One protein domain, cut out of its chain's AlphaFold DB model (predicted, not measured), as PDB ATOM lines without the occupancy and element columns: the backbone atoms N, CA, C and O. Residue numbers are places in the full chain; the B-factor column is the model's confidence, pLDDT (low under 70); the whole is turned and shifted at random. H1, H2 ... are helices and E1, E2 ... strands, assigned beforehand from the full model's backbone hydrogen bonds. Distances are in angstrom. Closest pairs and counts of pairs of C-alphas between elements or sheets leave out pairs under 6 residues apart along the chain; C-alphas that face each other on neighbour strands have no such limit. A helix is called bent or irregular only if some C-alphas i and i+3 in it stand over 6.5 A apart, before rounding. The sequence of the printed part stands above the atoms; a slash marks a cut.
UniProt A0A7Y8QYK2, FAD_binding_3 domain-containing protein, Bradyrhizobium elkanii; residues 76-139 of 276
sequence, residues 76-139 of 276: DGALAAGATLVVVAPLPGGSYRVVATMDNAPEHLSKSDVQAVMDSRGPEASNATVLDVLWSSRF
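AT A GLANCE: This is residues 76 to 139 of the 276 residues of the protein "FAD_binding_3 domain-containing protein" of Bradyrhizobium elkanii (UniProt A0A7Y8QYK2). A small antiparallel sheet of three strands has a single helix, H1, packed over one face and running across the strands E2 and E3, while no named element covers the other face. After H1, a tail with no named element, residues 122 to 139, turns and folds back beside the helix, ending beyond the E3 edge of the sheet. The printed part has 64 residues with three named strands and one named helix, in the order E1, E2, E3, H1, and the sheet's order is E1, E2, E3. The class is mixed, helices and strands, with 26 residues, under half of those printed, in named elements. The whole is compact, with a radius of gyration of the C-alphas of 11.2 A and spans of 29 by 29 by 20 A.

HOW THE PARTS SIT: The first strand, E1, residues 78 to 81, is an edge strand of the sheet. Its neighbour E2, residues 85 to 90, is the inner strand, and the two are antiparallel, with 174 degrees between their directions. They form a hairpin, and the C-alphas of Ala 81 and Leu 85, which face each other, are 4.9 A apart. Between them N 80 and O 86 are within hydrogen-bond range at 3.2 A, as are N 86 and O 80, also at 3.2 A. The other edge strand is E3, residues 96 to 100, antiparallel to E2 with 170 degrees between their directions, and these two form a second hairpin. Here N 87 and O 99 are 2.8 A apart and N 97 and O 89 are 2.8 A apart, both within hydrogen-bond range. E1 and E3 are apart. The three strands make a meander, each strand the antiparallel neighbour of the one before. The helix H1, residues 111 to 121, is on the sheet, at a height over the sheet of 10.0 A. It lies over E2 and E3, and it runs across the strands, its line and that of E2 standing at 66 degrees on the local plane. The closest C-alphas of E2 and H1 are those of Val 86 and Arg 121, at 6.5 A. For E3 and H1 they are those of Ala 100 and Val 117, at 7.4 A, and for E1 and H1 those of Ala 80 and Arg 121, at 6.4 A. In H1 every O i to N i+4 pair is within hydrogen-bond range.

IN THESE COORDINATES: E1 begins with C-alpha 78 at (173.870, 230.629, 221.502) and covers 9.5 A from first to last C-alpha. E2, six residues from Leu 85 to Pro 90, is the longest strand and measures 16.7 A. E3 runs from Tyr 96 to Ala 100, over 12.7 A, and ends with C-alpha 100 at (162.569, 227.686, 225.531). H1 runs from Lys 111 to Arg 121, over 15.4 A, and is not bent; its last C-alpha, 121, is at (163.915, 235.386, 220.992).

THE WHOLE: The two C-alphas farthest apart are those of Ala 83 and Gly 93, at 30.9 A, and the C-alphas of the first and last printed residues, Asp 76 and Phe 139, are 25.3 A apart. The printed part has no cut. The links E1 to E2 and E2 to E3 are tight, with 3 and 5 residues between the strands, and the link E3 to H1 is short, with 10 residues; no link is long. The C-alphas of residues 122 to 139, the 18 residues after H1, lie 7 to 15 A from the mean of the C-alphas. The mean pLDDT of the printed part is 72.4. Sixteen residues are under 70, namely 76 to 84 and 122 to 128, and E1 has a mean of 39.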
ATOM      1  N   ASP A  76     180.182 227.807 219.074       34.44
ATOM      2  CA  ASP A  76     179.632 226.776 219.963       34.44
ATOM      3  C   ASP A  76     178.490 227.346 220.829       34.44
ATOM      4  O   ASP A  76     178.719 227.887 221.907       34.44
ATOM      5  N   GLY A  77     177.243 227.206 220.367       33.19
ATOM      6  CA  GLY A  77     176.023 227.466 221.148       33.19
ATOM      7  C   GLY A  77     175.667 228.947 221.366       33.19
ATOM      8  O   GLY A  77     176.508 229.785 221.669       33.19
ATOM      9  N   ALA A  78     174.377 229.278 221.255       37.12
ATOM     10  CA  ALA A  78     173.870 230.629 221.502       37.12
ATOM     11  C   ALA A  78     172.810 230.619 222.612       37.12
ATOM     12  O   ALA A  78     171.837 229.859 222.565       37.12
ATOM     13  N   LEU A  79     173.004 231.477 223.619       39.41
ATOM     14  CA  LEU A  79     172.067 231.699 224.716       39.41
ATOM     15  C   LEU A  79     171.483 233.108 224.582       39.41
ATOM     16  O   LEU A  79     172.109 234.092 224.971       39.41
ATOM     17  N   ALA A  80     170.282 233.209 224.017       39.69
ATOM     18  CA  ALA A  80     169.575 234.476 223.894       39.69
ATOM     19  C   ALA A  80     168.658 234.643 225.114       39.69
ATOM     20  O   ALA A  80     167.613 234.005 225.257       39.69
ATOM     21  N   ALA A  81     169.101 235.468 226.062       40.59
ATOM     22  CA  ALA A  81     168.377 235.742 227.299       40.59
ATOM     23  C   ALA A  81     167.592 237.061 227.188       40.59
ATOM     24  O   ALA A  81     168.004 238.097 227.722       40.59
ATOM     25  N   GLY A  82     166.454 237.009 226.491       45.75
ATOM     26  CA  GLY A  82     165.410 238.036 226.538       45.75
ATOM     27  C   GLY A  82     164.573 237.945 227.825       45.75
ATOM     28  O   GLY A  82     165.001 237.378 228.826       45.75
ATOM     29  N   ALA A  83     163.350 238.500 227.841       48.03
ATOM     30  CA  ALA A  83     162.383 238.331 228.953       48.03
ATOM     31  C   ALA A  83     162.042 236.870 229.287       48.03
ATOM     32  O   ALA A  83     161.454 236.600 230.327       48.03
ATOM     33  N   THR A  84     162.456 235.957 228.421       63.34
ATOM     34  CA  THR A  84     162.270 234.514 228.450       63.34
ATOM     35  C   THR A  84     163.513 233.880 227.815       63.34
ATOM     36  O   THR A  84     164.121 234.464 226.914       63.34
ATOM     37  N   LEU A  85     163.934 232.723 228.324       71.69
ATOM     38  CA  LEU A  85     165.158 232.039 227.903       71.69
ATOM     39  C   LEU A  85     164.898 231.236 226.623       71.69
ATOM     40  O   LEU A  85     163.927 230.477 226.581       71.69
ATOM     41  N   VAL A  86     165.798 231.344 225.641       76.81
ATOM     42  CA  VAL A  86     165.943 230.380 224.541       76.81
ATOM     43  C   VAL A  86     167.386 229.886 224.486       76.81
ATOM     44  O   VAL A  86     168.338 230.666 224.525       76.81
ATOM     45  N   VAL A  87     167.538 228.568 224.407       77.50
ATOM     46  CA  VAL A  87     168.811 227.874 224.208       77.50
ATOM     47  C   VAL A  87     168.712 227.066 222.929       77.50
ATOM     48  O   VAL A  87     167.804 226.243 222.789       77.50
ATOM     49  N   VAL A  88     169.663 227.278 222.024       79.25
ATOM     50  CA  VAL A  88     169.789 226.511 220.783       79.25
ATOM     51  C   VAL A  88     171.114 225.769 220.814       79.25
ATOM     52  O   VAL A  88     172.176 226.386 220.902       79.25
ATOM     53  N   ALA A  89     171.046 224.442 220.764       76.88
ATOM     54  CA  ALA A  89     172.217 223.576 220.758       76.88
ATOM     55  C   ALA A  89     172.228 222.711 219.488       76.88
ATOM     56  O   ALA A  89     171.223 222.046 219.214       76.88
ATOM     57  N   PRO A  90     173.328 222.694 218.714       78.88
ATOM     58  CA  PRO A  90     173.453 221.798 217.573       78.88
ATOM     59  C   PRO A  90     173.532 220.338 218.037       78.88
ATOM     60  O   PRO A  90     174.098 220.025 219.086       78.88
ATOM     61  N   LEU A  91     172.963 219.440 217.239       78.69
ATOM     62  CA  LEU A  91     173.059 217.992 217.387       78.69
ATOM     63  C   LEU A  91     173.675 217.383 216.113       78.69
ATOM     64  O   LEU A  91     173.625 217.991 215.040       78.69
ATOM     65  N   PRO A  92     174.237 216.163 216.195       77.88
ATOM     66  CA  PRO A  92     174.675 215.432 215.011       77.88
ATOM     67  C   PRO A  92     173.564 215.304 213.955       77.88
ATOM     68  O   PRO A  92     172.371 215.292 214.270       77.88
ATOM     69  N   GLY A  93     173.964 215.200 212.686       76.00
ATOM     70  CA  GLY A  93     173.027 215.071 211.564       76.00
ATOM     71  C   GLY A  93     172.331 216.374 211.160       76.00
ATOM     72  O   GLY A  93     171.308 216.328 210.488       76.00
ATOM     73  N   GLY A  94     172.861 217.531 211.577       73.69
ATOM     74  CA  GLY A  94     172.319 218.845 211.215       73.69
ATOM     75  C   GLY A  94     171.002 219.192 211.913       73.69
ATOM     76  O   GLY A  94     170.324 220.127 211.508       73.69
ATOM     77  N   SER A  95     170.632 218.447 212.958       80.56
ATOM     78  CA  SER A  95     169.463 218.740 213.786       80.56
ATOM     79  C   SER A  95     169.825 219.672 214.945       80.56
ATOM     80  O   SER A  95     170.995 219.838 215.289       80.56
ATOM     81  N   TYR A  96     168.822 220.296 215.560       81.44
ATOM     82  CA  TYR A  96     169.024 221.242 216.655       81.44
ATOM     83  C   TYR A  96     168.078 220.938 217.804       81.44
ATOM     84  O   TYR A  96     166.910 220.603 217.608       81.44
ATOM     85  N   ARG A  97     168.579 221.108 219.027       83.69
ATOM     86  CA  ARG A  97     167.763 221.106 220.232       83.69
ATOM     87  C   ARG A  97     167.464 222.540 220.634       83.69
ATOM     88  O   ARG A  97     168.365 223.271 221.039       83.69
ATOM     89  N   VAL A  98     166.188 222.900 220.570       82.19
ATOM     90  CA  VAL A  98     165.683 224.183 221.058       82.19
ATOM     91  C   VAL A  98     165.027 223.965 222.417       82.19
ATOM     92  O   VAL A  98     164.157 223.109 222.571       82.19
ATOM     93  N   VAL A  99     165.462 224.721 223.422       84.19
ATOM     94  CA  VAL A  99     164.851 224.746 224.756       84.19
ATOM     95  C   VAL A  99     164.421 226.170 225.045       84.19
ATOM     96  O   VAL A  99     165.251 227.074 225.052       84.19
ATOM     97  N   ALA A 100     163.132 226.366 225.302       81.94
ATOM     98  CA  ALA A 100     162.569 227.686 225.531       81.94
ATOM     99  C   ALA A 100     161.576 227.694 226.692       81.94
ATOM    100  O   ALA A 100     160.855 226.723 226.919       81.94
ATOM    101  N   THR A 101     161.515 228.810 227.418       79.62
ATOM    102  CA  THR A 101     160.481 229.037 228.436       79.62
ATOM    103  C   THR A 101     159.229 229.632 227.795       79.62
ATOM    104  O   THR A 101     159.318 230.669 227.134       79.62
ATOM    105  N   MET A 102     158.063 229.029 228.015       77.44
ATOM    106  CA  MET A 102     156.768 229.527 227.536       77.44
ATOM    107  C   MET A 102     155.789 229.605 228.708       77.44
ATOM    108  O   MET A 102     155.725 228.664 229.500       77.44
ATOM    109  N   ASP A 103     155.014 230.687 228.796       74.88
ATOM    110  CA  ASP A 103     154.001 230.844 229.849       74.88
ATOM    111  C   ASP A 103     152.883 229.803 229.695       74.88
ATOM    112  O   ASP A 103     152.480 229.159 230.661       74.88
ATOM    113  N   ASN A 104     152.451 229.575 228.451       77.12
ATOM    114  CA  ASN A 104     151.466 228.567 228.077       77.12
ATOM    115  C   ASN A 104     152.036 227.686 226.958       77.12
ATOM    116  O   ASN A 104     151.848 227.966 225.777       77.12
ATOM    117  N   ALA A 105     152.777 226.639 227.326       76.81
ATOM    118  CA  ALA A 105     153.274 225.658 226.362       76.81
ATOM    119  C   ALA A 105     152.139 224.701 225.937       76.81
ATOM    120  O   ALA A 105     151.580 224.030 226.820       76.81
ATOM    121  N   PRO A 106     151.807 224.598 224.633       79.50
ATOM    122  CA  PRO A 106     150.797 223.661 224.148       79.50
ATOM    123  C   PRO A 106     151.242 222.212 224.367       79.50
ATOM    124  O   PRO A 106     152.432 221.916 224.487       79.50
ATOM    125  N   GLU A 107     150.277 221.292 224.435       75.38
ATOM    126  CA  GLU A 107     150.567 219.868 224.624       75.38
ATOM    127  C   GLU A 107     151.329 219.253 223.453       75.38
ATOM    128  O   GLU A 107     152.279 218.499 223.668       75.38
ATOM    129  N   HIS A 108     150.961 219.653 222.241       79.94
ATOM    130  CA  HIS A 108     151.668 219.326 221.018       79.94
ATOM    131  C   HIS A 108     152.242 220.618 220.448       79.94
ATOM    132  O   HIS A 108     151.496 221.489 220.009       79.94
ATOM    133  N   LEU A 109     153.567 220.754 220.502       80.88
ATOM    134  CA  LEU A 109     154.263 221.886 219.898       80.88
ATOM    135  C   LEU A 109     154.268 221.715 218.383       80.88
ATOM    136  O   LEU A 109     154.813 220.738 217.865       80.88
ATOM    137  N   SER A 110     153.673 222.677 217.691       83.81
ATOM    138  CA  SER A 110     153.717 222.762 216.240       83.81
ATOM    139  C   SER A 110     155.004 223.440 215.766       83.81
ATOM    140  O   SER A 110     155.666 224.176 216.503       83.81
ATOM    141  N   LYS A 111     155.336 223.247 214.487       85.19
ATOM    142  CA  LYS A 111     156.407 223.986 213.807       85.19
ATOM    143  C   LYS A 111     156.240 225.506 213.942       85.19
ATOM    144  O   LYS A 111     157.226 226.195 214.188       85.19
ATOM    145  N   SER A 112     155.014 226.022 213.821       86.38
ATOM    146  CA  SER A 112     154.717 227.452 213.968       86.38
ATOM    147  C   SER A 112     154.983 227.976 215.378       86.38
ATOM    148  O   SER A 112     155.467 229.095 215.515       86.38
ATOM    149  N   ASP A 113     154.741 227.173 216.418       85.31
ATOM    150  CA  ASP A 113     155.035 227.581 217.798       85.31
ATOM    151  C   ASP A 113     156.542 227.748 218.011       85.31
ATOM    152  O   ASP A 113     156.996 228.727 218.605       85.31
ATOM    153  N   VAL A 114     157.334 226.802 217.492       82.75
ATOM    154  CA  VAL A 114     158.800 226.863 217.558       82.75
ATOM    155  C   VAL A 114     159.324 228.035 216.727       82.75
ATOM    156  O   VAL A 114     160.198 228.759 217.198       82.75
ATOM    157  N   GLN A 115     158.762 228.265 215.535       84.12
ATOM    158  CA  GLN A 115     159.112 229.406 214.687       84.12
ATOM    159  C   GLN A 115     158.866 230.731 215.417       84.12
ATOM    160  O   GLN A 115     159.781 231.537 215.515       84.12
ATOM    161  N   ALA A 116     157.701 230.918 216.043       84.19
ATOM    162  CA  ALA A 116     157.388 232.138 216.790       84.19
ATOM    163  C   ALA A 116     158.348 232.382 217.972       84.19
ATOM    164  O   ALA A 116     158.713 233.522 218.277       84.19
ATOM    165  N   VAL A 117     158.786 231.319 218.653       81.50
ATOM    166  CA  VAL A 117     159.809 231.412 219.707       81.50
ATOM    167  C   VAL A 117     161.157 231.846 219.131       81.50
ATOM    168  O   VAL A 117     161.822 232.696 219.725       81.50
ATOM    169  N   MET A 118     161.553 231.292 217.986       79.75
ATOM    170  CA  MET A 118     162.800 231.646 217.306       79.75
ATOM    171  C   MET A 118     162.768 233.071 216.742       79.75
ATOM    172  O   MET A 118     163.734 233.801 216.926       79.75
ATOM    173  N   ASP A 119     161.656 233.504 216.155       79.06
ATOM    174  CA  ASP A 119     161.500 234.858 215.609       79.06
ATOM    175  C   ASP A 119     161.539 235.919 216.712       79.06
ATOM    176  O   ASP A 119     162.093 237.000 216.535       79.06
ATOM    177  N   SER A 120     160.952 235.613 217.872       77.31
ATOM    178  CA  SER A 120     160.854 236.576 218.974       77.31
ATOM    179  C   SER A 120     162.093 236.641 219.867       77.31
ATOM    180  O   SER A 120     162.289 237.639 220.561       77.31
ATOM    181  N   ARG A 121     162.871 235.555 219.960       74.69
ATOM    182  CA  ARG A 121     163.915 235.386 220.992       74.69
ATOM    183  C   ARG A 121     165.158 234.661 220.498       74.69
ATOM    184  O   ARG A 121     166.075 234.447 221.289       74.69
ATOM    185  N   GLY A 122     165.173 234.200 219.253       66.38
ATOM    186  CA  GLY A 122     166.351 233.599 218.653       66.38
ATOM    187  C   GLY A 122     167.492 234.615 218.563       66.38
ATOM    188  O   GLY A 122     167.285 235.811 218.777       66.38
ATOM    189  N   PRO A 123     168.719 234.160 218.278       59.03
ATOM    190  CA  PRO A 123     169.845 235.063 218.076       59.03
ATOM    191  C   PRO A 123     169.495 236.098 216.993       59.03
ATOM    192  O   PRO A 123     169.162 235.719 215.868       59.03
ATOM    193  N   GLU A 124     169.540 237.388 217.344       56.34
ATOM    194  CA  GLU A 124     169.267 238.522 216.449       56.34
ATOM    195  C   GLU A 124     170.328 238.584 215.335       56.34
ATOM    196  O   GLU A 124     171.308 239.310 215.455       56.34
ATOM    197  N   ALA A 125     170.174 237.746 214.301       46.62
ATOM    198  CA  ALA A 125     170.778 237.843 212.959       46.62
ATOM    199  C   ALA A 125     170.491 236.616 212.059       46.62
ATOM    200  O   ALA A 125     171.183 236.419 211.062       46.62
ATOM    201  N   SER A 126     169.500 235.763 212.348       48.22
ATOM    202  CA  SER A 126     169.163 234.681 211.415       48.22
ATOM    203  C   SER A 126     167.667 234.624 211.168       48.22
ATOM    204  O   SER A 126     166.900 234.401 212.098       48.22
ATOM    205  N   ASN A 127     167.271 234.776 209.904       60.47
ATOM    206  CA  ASN A 127     165.968 234.374 209.364       60.47
ATOM    207  C   ASN A 127     165.825 232.837 209.453       60.47
ATOM    208  O   ASN A 127     165.653 232.149 208.446       60.47
ATOM    209  N   ALA A 128     166.026 232.270 210.644       69.06
ATOM    210  CA  ALA A 128     166.082 230.840 210.868       69.06
ATOM    211  C   ALA A 128     164.694 230.267 210.615       69.06
ATOM    212  O   ALA A 128     163.754 230.531 211.358       69.06
ATOM    213  N   THR A 129     164.570 229.484 209.549       77.94
ATOM    214  CA  THR A 129     163.319 228.812 209.213       77.94
ATOM    215  C   THR A 129     163.329 227.425 209.837       77.94
ATOM    216  O   THR A 129     164.151 226.578 209.483       77.94
ATOM    217  N   VAL A 130     162.411 227.174 210.766       82.81
ATOM    218  CA  VAL A 130     162.162 225.837 211.310       82.81
ATOM    219  C   VAL A 130     161.619 224.984 210.171       82.81
ATOM    220  O   VAL A 130     160.580 225.296 209.597       82.81
ATOM    221  N   LEU A 131     162.316 223.916 209.792       83.19
ATOM    222  CA  LEU A 131     161.876 223.063 208.685       83.19
ATOM    223  C   LEU A 131     160.874 222.014 209.153       83.19
ATOM    224  O   LEU A 131     159.814 221.891 208.542       83.19
ATOM    225  N   ASP A 132     161.181 221.344 210.261       82.62
ATOM    226  CA  ASP A 132     160.373 220.277 210.844       82.62
ATOM    227  C   ASP A 132     160.610 220.162 212.364       82.62
ATOM    228  O   ASP A 132     161.619 220.651 212.883       82.62
ATOM    229  N   VAL A 133     159.683 219.518 213.079       84.12
ATOM    230  CA  VAL A 133     159.774 219.215 214.514       84.12
ATOM    231  C   VAL A 133     159.828 217.700 214.694       84.12
ATOM    232  O   VAL A 133     158.807 217.034 214.830       84.12
ATOM    233  N   LEU A 134     161.049 217.163 214.752       85.12
ATOM    234  CA  LEU A 134     161.292 215.718 214.882       85.12
ATOM    235  C   LEU A 134     160.730 215.132 216.184       85.12
ATOM    236  O   LEU A 134     160.286 213.987 216.236       85.12
ATOM    237  N   TRP A 135     160.804 215.908 217.265       87.31
ATOM    238  CA  TRP A 135     160.295 215.534 218.576       87.31
ATOM    239  C   TRP A 135     160.047 216.782 219.415       87.31
ATOM    240  O   TRP A 135     160.839 217.727 219.389       87.31
ATOM    241  N   SER A 136     158.982 216.762 220.210       83.56
ATOM    242  CA  SER A 136     158.691 217.825 221.161       83.56
ATOM    243  C   SER A 136     158.267 217.275 222.516       83.56
ATOM    244  O   SER A 136     157.731 216.175 222.647       83.56
ATOM    245  N   SER A 137     158.550 218.056 223.554       81.56
ATOM    246  CA  SER A 137     158.102 217.779 224.911       81.56
ATOM    247  C   SER A 137     157.997 219.072 225.694       81.56
ATOM    248  O   SER A 137     158.834 219.968 225.568       81.56
ATOM    249  N   ARG A 138     156.974 219.135 226.542       79.62
ATOM    250  CA  ARG A 138     156.790 220.183 227.539       79.62
ATOM    251  C   ARG A 138     157.089 219.616 228.918       79.62
ATOM    252  O   ARG A 138     156.659 218.515 229.260       79.62
ATOM    253  N   PHE A 139     157.769 220.394 229.744       72.12
ATOM    254  CA  PHE A 139     157.960 220.067 231.149       72.12
ATOM    255  C   PHE A 139     157.743 221.311 232.000       72.12
ATOM    256  O   PHE A 139     158.043 222.430 231.590       72.12
TER     257      PHE A 139